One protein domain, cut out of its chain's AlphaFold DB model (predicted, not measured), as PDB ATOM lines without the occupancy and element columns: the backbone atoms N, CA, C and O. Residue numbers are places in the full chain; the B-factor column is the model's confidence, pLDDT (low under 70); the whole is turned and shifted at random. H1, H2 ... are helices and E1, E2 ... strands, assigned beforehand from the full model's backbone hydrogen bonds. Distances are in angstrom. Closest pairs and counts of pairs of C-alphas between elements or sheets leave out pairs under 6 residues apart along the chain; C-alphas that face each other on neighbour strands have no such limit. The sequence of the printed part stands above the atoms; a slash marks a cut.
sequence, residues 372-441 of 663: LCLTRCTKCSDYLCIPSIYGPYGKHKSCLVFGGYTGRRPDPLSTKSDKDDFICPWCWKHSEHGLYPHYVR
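AT A GLANCE: This is residues 372 to 441 of the 663 residues of the protein "Eukaryotic translation initiation factor 3 subunit B" of Rhizoctonia solani (UniProt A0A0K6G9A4). Little regular structure is here: two small strand pairs, hairpin E1-E2 and pair E3-E4, sit amid long loops, with short helix H1 near E1 and residues 429 to 434, including H2, sticking out. The 70 printed residues run E1, E2, E3, H1, H2, E4; both sheets are antiparallel, and the class is mixed, with 21 residues in named elements. The whole is compact, radius of gyration of the C-alphas 11.9 A, spanning 37 by 29 by 22 A.

IN THESE COORDINATES: Find C-alpha 374 at (204.953, 190.794, 144.915); E1 runs to 376, 6.7 A. Next come E2, 383 to 385, 6.8 A; E3, 400 to 402, 6.5 A; H1, 416 to 420, 6.4 A; H2, 430 to 433, 5.3 A; and E4, 438 to 440, 6.1 A, ending at (217.259, 193.160, 138.332).

HOW THE PARTS SIT: In hairpin E1-E2, N 375 and O 384 are 2.9 A apart, within hydrogen-bond range. Between antiparallel E3 and E4, N 401 and O 439 are 2.8 A apart, also within range. The closest C-alphas of E1 and H1, Thr 375 and Lys 419, are 6.1 A apart. H1's O i to N i+4 pair is within range; H2 is too short for one. H1 and H2 are apart.

THE WHOLE: The farthest C-alphas, Pro 392 and Ser 431, are 37.9 A apart. The printed part has no cut; links E2 to E3 and E3 to H1 are long. Residues 388 to 397, 403 to 416, 430 and 439 to 441 have pLDDT under 70.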
ATOM      1  N   LEU A 372     199.806 192.204 144.926       80.38
ATOM      2  CA  LEU A 372     199.610 191.962 143.492       80.38
ATOM      3  C   LEU A 372     200.908 192.130 142.698       80.38
ATOM      4  O   LEU A 372     201.104 191.478 141.665       80.38
ATOM      5  N   CYS A 373     201.793 192.990 143.194       83.00
ATOM      6  CA  CYS A 373     203.095 193.263 142.608       83.00
ATOM      7  C   CYS A 373     204.201 192.386 143.200       83.00
ATOM      8  O   CYS A 373     205.314 192.414 142.684       83.00
ATOM      9  N   LEU A 374     203.941 191.612 144.254       88.19
ATOM     10  CA  LEU A 374     204.953 190.794 144.915       88.19
ATOM     11  C   LEU A 374     204.989 189.365 144.377       88.19
ATOM     12  O   LEU A 374     203.976 188.751 144.055       88.19
ATOM     13  N   THR A 375     206.195 188.818 144.271       90.69
ATOM     14  CA  THR A 375     206.426 187.405 143.966       90.69
ATOM     15  C   THR A 375     207.402 186.825 144.970       90.69
ATOM     16  O   THR A 375     208.454 187.408 145.236       90.69
ATOM     17  N   ARG A 376     207.021 185.686 145.554       93.31
ATOM     18  CA  ARG A 376     207.776 184.992 146.595       93.31
ATOM     19  C   ARG A 376     208.840 184.108 145.961       93.31
ATOM     20  O   ARG A 376     208.532 183.291 145.104       93.31
ATOM     21  N   CYS A 377     210.082 184.225 146.411       89.56
ATOM     22  CA  CYS A 377     211.139 183.298 146.040       89.56
ATOM     23  C   CYS A 377     210.859 181.910 146.626       89.56
ATOM     24  O   CYS A 377     210.733 181.759 147.841       89.56
ATOM     25  N   THR A 378     210.857 180.877 145.790       94.06
ATOM     26  CA  THR A 378     210.650 179.483 146.216       94.06
ATOM     27  C   THR A 378     211.775 178.925 147.088       94.06
ATOM     28  O   THR A 378     211.595 177.909 147.755       94.06
ATOM     29  N   LYS A 379     212.947 179.573 147.098       90.69
ATOM     30  CA  LYS A 379     214.132 179.124 147.843       90.69
ATOM     31  C   LYS A 379     214.296 179.822 149.190       90.69
ATOM     32  O   LYS A 379     214.412 179.136 150.198       90.69
ATOM     33  N   CYS A 380     214.299 181.157 149.224       80.31
ATOM     34  CA  CYS A 380     214.488 181.921 150.467       80.31
ATOM     35  C   CYS A 380     213.191 182.459 151.079       80.31
ATOM     36  O   CYS A 380     213.228 182.986 152.181       80.31
ATOM     37  N   SER A 381     212.045 182.328 150.400       86.31
ATOM     38  CA  SER A 381     210.763 182.931 150.801       86.31
ATOM     39  C   SER A 381     210.704 184.463 150.822       86.31
ATOM     40  O   SER A 381     209.637 184.990 151.127       86.31
ATOM     41  N   ASP A 382     211.767 185.175 150.441       82.44
ATOM     42  CA  ASP A 382     211.716 186.633 150.282       82.44
ATOM     43  C   ASP A 382     210.796 187.036 149.131       82.44
ATOM     44  O   ASP A 382     210.686 186.327 148.126       82.44
ATOM     45  N   TYR A 383     210.182 188.212 149.241       89.88
ATOM     46  CA  TYR A 383     209.334 188.761 148.191       89.88
ATOM     47  C   TYR A 383     210.083 189.813 147.375       89.88
ATOM     48  O   TYR A 383     210.816 190.643 147.906       89.88
ATOM     49  N   LEU A 384     209.880 189.809 146.062       86.00
ATOM     50  CA  LEU A 384     210.405 190.808 145.134       86.00
ATOM     51  C   LEU A 384     209.256 191.423 144.346       86.00
ATOM     52  O   LEU A 384     208.349 190.704 143.929       86.00
ATOM     53  N   CYS A 385     209.290 192.742 144.136       87.56
ATOM     54  CA  CYS A 385     208.283 193.385 143.310       87.56
ATOM     55  C   CYS A 385     208.601 193.217 141.822       87.56
ATOM     56  O   CYS A 385     209.722 193.467 141.362       87.56
ATOM     57  N   ILE A 386     207.587 192.794 141.083       85.81
ATOM     58  CA  ILE A 386     207.589 192.528 139.647       85.81
ATOM     59  C   ILE A 386     206.548 193.441 138.976       85.81
ATOM     60  O   ILE A 386     205.662 193.953 139.663       85.81
ATOM     61  N   PRO A 387     206.627 193.695 137.660       75.00
ATOM     62  CA  PRO A 387     205.660 194.548 136.989       75.00
ATOM     63  C   PRO A 387     204.295 193.853 137.012       75.00
ATOM     64  O   PRO A 387     204.170 192.720 136.540       75.00
ATOM     65  N   SER A 388     203.272 194.517 137.550       67.69
ATOM     66  CA  SER A 388     201.895 194.035 137.449       67.69
ATOM     67  C   SER A 388     201.263 194.534 136.151       67.69
ATOM     68  O   SER A 388     201.286 195.727 135.862       67.69
ATOM     69  N   ILE A 389     200.671 193.615 135.385       56.84
ATOM     70  CA  ILE A 389     199.843 193.920 134.202       56.84
ATOM     71  C   ILE A 389     198.464 194.476 134.568       56.84
ATOM     72  O   ILE A 389     197.804 195.066 133.719       56.84
ATOM     73  N   TYR A 390     198.033 194.287 135.816       52.72
ATOM     74  CA  TYR A 390     196.689 194.635 136.287       52.72
ATOM     75  C   TYR A 390     196.694 195.692 137.396       52.72
ATOM     76  O   TYR A 390     195.636 196.050 137.900       52.72
ATOM     77  N   GLY A 391     197.871 196.168 137.809       53.22
ATOM     78  CA  GLY A 391     197.990 197.167 138.864       53.22
ATOM     79  C   GLY A 391     197.876 198.594 138.312       53.22
ATOM     80  O   GLY A 391     198.409 198.861 137.231       53.22
ATOM     81  N   PRO A 392     197.293 199.541 139.071       43.62
ATOM     82  CA  PRO A 392     197.293 200.973 138.729       43.62
ATOM     83  C   PRO A 392     198.721 201.537 138.581       43.62
ATOM     84  O   PRO A 392     198.956 202.570 137.962       43.62
ATOM     85  N   TYR A 393     199.708 200.795 139.082       51.59
ATOM     86  CA  TYR A 393     201.126 201.106 139.064       51.59
ATOM     87  C   TYR A 393     201.875 200.650 137.801       51.59
ATOM     88  O   TYR A 393     203.089 200.472 137.860       51.59
ATOM     89  N   GLY A 394     201.215 200.490 136.647       46.12
ATOM     90  CA  GLY A 394     201.827 200.022 135.385       46.12
ATOM     91  C   GLY A 394     203.039 200.830 134.872       46.12
ATOM     92  O   GLY A 394     203.708 200.411 133.928       46.12
ATOM     93  N   LYS A 395     203.362 201.969 135.501       47.41
ATOM     94  CA  LYS A 395     204.575 202.775 135.263       47.41
ATOM     95  C   LYS A 395     205.601 202.743 136.409       47.41
ATOM     96  O   LYS A 395     206.712 203.249 136.230       47.41
ATOM     97  N   HIS A 396     205.287 202.160 137.568       49.38
ATOM     98  CA  HIS A 396     206.268 201.999 138.639       49.38
ATOM     99  C   HIS A 396     207.298 200.954 138.231       49.38
ATOM    100  O   HIS A 396     207.009 199.817 137.865       49.38
ATOM    101  N   LYS A 397     208.551 201.385 138.279       63.22
ATOM    102  CA  LYS A 397     209.718 200.602 137.902       63.22
ATOM    103  C   LYS A 397     209.965 199.513 138.960       63.22
ATOM    104  O   LYS A 397     210.670 199.773 139.940       63.22
ATOM    105  N   SER A 398     209.387 198.331 138.760       75.12
ATOM    106  CA  SER A 398     209.592 197.144 139.597       75.12
ATOM    107  C   SER A 398     211.079 196.843 139.821       75.12
ATOM    108  O   SER A 398     211.943 197.189 139.006       75.12
ATOM    109  N   CYS A 399     211.396 196.206 140.947       78.31
ATOM    110  CA  CYS A 399     212.763 195.815 141.280       78.31
ATOM    111  C   CYS A 399     213.272 194.676 140.396       78.31
ATOM    112  O   CYS A 399     214.476 194.529 140.210       78.31
ATOM    113  N   LEU A 400     212.365 193.890 139.825       81.06
ATOM    114  CA  LEU A 400     212.694 192.825 138.895       81.06
ATOM    115  C   LEU A 400     211.842 192.961 137.637       81.06
ATOM    116  O   LEU A 400     210.649 193.236 137.720       81.06
ATOM    117  N   VAL A 401     212.457 192.801 136.469       76.81
ATOM    118  CA  VAL A 401     211.803 192.821 135.160       76.81
ATOM    119  C   VAL A 401     212.158 191.527 134.440       76.81
ATOM    120  O   VAL A 401     213.319 191.268 134.113       76.81
ATOM    121  N   PHE A 402     211.154 190.697 134.190       72.94
ATOM    122  CA  PHE A 402     211.335 189.423 133.506       72.94
ATOM    123  C   PHE A 402     211.827 189.617 132.068       72.94
ATOM    124  O   PHE A 402     211.412 190.538 131.368       72.94
ATOM    125  N   GLY A 403     212.733 188.743 131.628       65.19
ATOM    126  CA  GLY A 403     213.122 188.620 130.223       65.19
ATOM    127  C   GLY A 403     213.880 189.806 129.616       65.19
ATOM    128  O   GLY A 403     214.118 189.782 128.409       65.19
ATOM    129  N   GLY A 404     214.304 190.802 130.409       61.56
ATOM    130  CA  GLY A 404     214.924 192.042 129.913       61.56
ATOM    131  C   GLY A 404     216.155 191.859 129.011       61.56
ATOM    132  O   GLY A 404     216.456 192.737 128.209       61.56
ATOM    133  N   TYR A 405     216.829 190.706 129.083       55.16
ATOM    134  CA  TYR A 405     218.015 190.384 128.279       55.16
ATOM    135  C   TYR A 405     217.761 189.405 127.123       55.16
ATOM    136  O   TYR A 405     218.678 189.088 126.372       55.16
ATOM    137  N   THR A 406     216.532 188.911 126.952       58.44
ATOM    138  CA  THR A 406     216.242 187.827 125.993       58.44
ATOM    139  C   THR A 406     215.952 188.307 124.567       58.44
ATOM    140  O   THR A 406     215.680 187.489 123.690       58.44
ATOM    141  N   GLY A 407     215.980 189.621 124.303       55.47
ATOM    142  CA  GLY A 407     215.699 190.217 122.986       55.47
ATOM    143  C   GLY A 407     214.252 190.050 122.491       55.47
ATOM    144  O   GLY A 407     213.845 190.704 121.533       55.47
ATOM    145  N   ARG A 408     213.451 189.210 123.153       56.53
ATOM    146  CA  ARG A 408     212.001 189.130 122.986       56.53
ATOM    147  C   ARG A 408     211.367 190.262 123.786       56.53
ATOM    148  O   ARG A 408     211.847 190.593 124.871       56.53
ATOM    149  N   ARG A 409     210.289 190.862 123.263       52.84
ATOM    150  CA  ARG A 409     209.433 191.715 124.101       52.84
ATOM    151  C   ARG A 409     209.070 190.897 125.344       52.84
ATOM    152  O   ARG A 409     208.732 189.727 125.164       52.84
ATOM    153  N   PRO A 410     209.183 191.462 126.557       55.28
ATOM    154  CA  PRO A 410     208.735 190.766 127.748       55.28
ATOM    155  C   PRO A 410     207.252 190.472 127.544       55.28
ATOM    156  O   PRO A 410     206.443 191.396 127.537       55.28
ATOM    157  N   ASP A 411     206.915 189.208 127.294       54.69
ATOM    158  CA  ASP A 411     205.549 188.754 127.486       54.69
ATOM    159  C   ASP A 411     205.339 188.843 128.998       54.69
ATOM    160  O   ASP A 411     206.071 188.185 129.748       54.69
ATOM    161  N   PRO A 412     204.456 189.726 129.486       54.06
ATOM    162  CA  PRO A 412     204.195 189.810 130.907       54.06
ATOM    163  C   PRO A 412     203.586 188.475 131.333       54.06
ATOM    164  O   PRO A 412     202.448 188.206 130.973       54.06
ATOM    165  N   LEU A 413     204.383 187.644 132.019       54.53
ATOM    166  CA  LEU A 413     204.020 186.383 132.683       54.53
ATOM    167  C   LEU A 413     202.669 185.822 132.208       54.53
ATOM    168  O   LEU A 413     201.637 186.063 132.836       54.53
ATOM    169  N   SER A 414     202.661 185.093 131.091       51.59
ATOM    170  CA  SER A 414     201.418 184.510 130.571       51.59
ATOM    171  C   SER A 414     200.930 183.317 131.400       51.59
ATOM    172  O   SER A 414     199.814 182.841 131.190       51.59
ATOM    173  N   THR A 415     201.709 182.845 132.381       58.28
ATOM    174  CA  THR A 415     201.354 181.672 133.179       58.28
ATOM    175  C   THR A 415     201.640 181.857 134.666       58.28
ATOM    176  O   THR A 415     202.708 182.283 135.099       58.28
ATOM    177  N   LYS A 416     200.658 181.454 135.481       67.81
ATOM    178  CA  LYS A 416     200.751 181.296 136.940       67.81
ATOM    179  C   LYS A 416     201.996 180.495 137.377       67.81
ATOM    180  O   LYS A 416     202.543 180.776 138.437       67.81
ATOM    181  N   SER A 417     202.482 179.586 136.521       72.31
ATOM    182  CA  SER A 417     203.687 178.770 136.741       72.31
ATOM    183  C   SER A 417     204.935 179.593 137.043       72.31
ATOM    184  O   SER A 417     205.698 179.243 137.933       72.31
ATOM    185  N   ASP A 418     205.131 180.715 136.352       73.69
ATOM    186  CA  ASP A 418     206.377 181.477 136.455       73.69
ATOM    187  C   ASP A 418     206.463 182.254 137.778       73.69
ATOM    188  O   ASP A 418     207.556 182.515 138.283       73.69
ATOM    189  N   LYS A 419     205.307 182.601 138.367       77.81
ATOM    190  CA  LYS A 419     205.237 183.150 139.728       77.81
ATOM    191  C   LYS A 419     205.458 182.065 140.779       77.81
ATOM    192  O   LYS A 419     206.139 182.325 141.768       77.81
ATOM    193  N   ASP A 420     204.895 180.880 140.557       83.69
ATOM    194  CA  ASP A 420     204.967 179.760 141.498       83.69
ATOM    195  C   ASP A 420     206.382 179.150 141.568       83.69
ATOM    196  O   ASP A 420     206.775 178.680 142.632       83.69
ATOM    197  N   ASP A 421     207.171 179.233 140.487       87.62
ATOM    198  CA  ASP A 421     208.545 178.709 140.393       87.62
ATOM    199  C   ASP A 421     209.644 179.785 140.527       87.62
ATOM    200  O   ASP A 421     210.831 179.513 140.320       87.62
ATOM    201  N   PHE A 422     209.290 181.021 140.886       90.12
ATOM    202  CA  PHE A 422     210.235 182.137 140.911       90.12
ATOM    203  C   PHE A 422     211.417 181.903 141.872       90.12
ATOM    204  O   PHE A 422     211.247 181.650 143.068       90.12
ATOM    205  N   ILE A 423     212.643 182.054 141.361       89.81
ATOM    206  CA  ILE A 423     213.885 182.038 142.147       89.81
ATOM    207  C   ILE A 423     214.504 183.435 142.082       89.81
ATOM    208  O   ILE A 423     214.805 183.946 141.001       89.81
ATOM    209  N   CYS A 424     214.709 184.063 143.241       84.62
ATOM    210  CA  CYS A 424     215.318 185.388 143.328       84.62
ATOM    211  C   CYS A 424     216.781 185.384 142.837       84.62
ATOM    212  O   CYS A 424     217.421 184.328 142.810       84.62
ATOM    213  N   PRO A 425     217.353 186.559 142.516       77.56
ATOM    214  CA  PRO A 425     218.735 186.659 142.041       77.56
ATOM    215  C   PRO A 425     219.753 186.054 143.015       77.56
ATOM    216  O   PRO A 425     220.763 185.506 142.592       77.56
ATOM    217  N   TRP A 426     219.474 186.113 144.320       78.38
ATOM    218  CA  TRP A 426     220.370 185.593 145.357       78.38
ATOM    219  C   TRP A 426     220.333 184.074 145.498       78.38
ATOM    220  O   TRP A 426     221.323 183.471 145.899       78.38
ATOM    221  N   CYS A 427     219.205 183.442 145.173       82.00
ATOM    222  CA  CYS A 427     219.071 181.988 145.198       82.00
ATOM    223  C   CYS A 427     219.359 181.345 143.838       82.00
ATOM    224  O   CYS A 427     219.298 180.119 143.715       82.00
ATOM    225  N   TRP A 428     219.654 182.149 142.816       87.12
ATOM    226  CA  TRP A 428     219.956 181.654 141.487       87.12
ATOM    227  C   TRP A 428     221.344 181.018 141.435       87.12
ATOM    228  O   TRP A 428     222.375 181.673 141.596       87.12
ATOM    229  N   LYS A 429     221.386 179.716 141.158       85.75
ATOM    230  CA  LYS A 429     222.641 178.986 140.997       85.75
ATOM    231  C   LYS A 429     223.197 179.172 139.593       85.75
ATOM    232  O   LYS A 429     222.873 178.424 138.672       85.75
ATOM    233  N   HIS A 430     224.079 180.152 139.441       68.44
ATOM    234  CA  HIS A 430     224.696 180.468 138.153       68.44
ATOM    235  C   HIS A 430     225.460 179.299 137.513       68.44
ATOM    236  O   HIS A 430     225.484 179.195 136.291       68.44
ATOM    237  N   SER A 431     226.050 178.408 138.316       71.25
ATOM    238  CA  SER A 431     226.747 177.210 137.826       71.25
ATOM    239  C   SER A 431     225.811 176.192 137.169       71.25
ATOM    240  O   SER A 431     226.216 175.513 136.233       71.25
ATOM    241  N   GLU A 432     224.570 176.089 137.648       87.69
ATOM    242  CA  GLU A 432     223.583 175.108 137.179       87.69
ATOM    243  C   GLU A 432     222.689 175.690 136.075       87.69
ATOM    244  O   GLU A 432     222.332 174.993 135.128       87.69
ATOM    245  N   HIS A 433     222.335 176.974 136.184       79.31
ATOM    246  CA  HIS A 433     221.301 177.596 135.351       79.31
ATOM    247  C   HIS A 433     221.813 178.731 134.448       79.31
ATOM    248  O   HIS A 433     221.042 179.302 133.679       79.31
ATOM    249  N   GLY A 434     223.103 179.069 134.515       81.56
ATOM    250  CA  GLY A 434     223.704 180.130 133.709       81.56
ATOM    251  C   GLY A 434     223.377 181.546 134.202       81.56
ATOM    252  O   GLY A 434     223.203 181.799 135.398       81.56
ATOM    253  N   LEU A 435     223.352 182.512 133.280       70.88
ATOM    254  CA  LEU A 435     223.042 183.910 133.601       70.88
ATOM    255  C   LEU A 435     221.609 184.051 134.121       70.88
ATOM    256  O   LEU A 435     220.707 183.343 133.680       70.88
ATOM    257  N   TYR A 436     221.404 184.992 135.043       78.69
ATOM    258  CA  TYR A 436     220.070 185.260 135.563       78.69
ATOM    259  C   TYR A 436     219.171 185.793 134.429       78.69
ATOM    260  O   TYR A 436     219.536 186.781 133.786       78.69
ATOM    261  N   PRO A 437     218.015 185.166 134.149       73.81
ATOM    262  CA  PRO A 437     217.214 185.456 132.957       73.81
ATOM    263  C   PRO A 437     216.406 186.759 133.055       73.81
ATOM    264  O   PRO A 437     215.656 187.102 132.135       73.81
ATOM    265  N   HIS A 438     216.491 187.478 134.175       78.81
ATOM    266  CA  HIS A 438     215.683 188.662 134.455       78.81
ATOM    267  C   HIS A 438     216.574 189.871 134.723       78.81
ATOM    268  O   HIS A 438     217.664 189.763 135.282       78.81
ATOM    269  N   TYR A 439     216.098 191.042 134.319       66.81
ATOM    270  CA  TYR A 439     216.735 192.299 134.660       66.81
ATOM    271  C   TYR A 439     216.391 192.641 136.106       66.81
ATOM    272  O   TYR A 439     215.232 192.874 136.444       66.81
ATOM    273  N   VAL A 440     217.400 192.658 136.968       65.19
ATOM    274  CA  VAL A 440     217.259 193.160 138.332       65.19
ATOM    275  C   VAL A 440     217.533 194.645 138.261       65.19
ATOM    276  O   VAL A 440     218.649 195.074 137.961       65.19
ATOM    277  N   ARG A 441     216.499 195.445 138.495       59.72
ATOM    278  CA  ARG A 441     216.693 196.878 138.613       59.72
ATOM    279  C   ARG A 441     217.585 197.115 139.835       59.72
ATOM    280  O   ARG A 441     217.340 196.494 140.869       59.72
TER     281      ARG A 441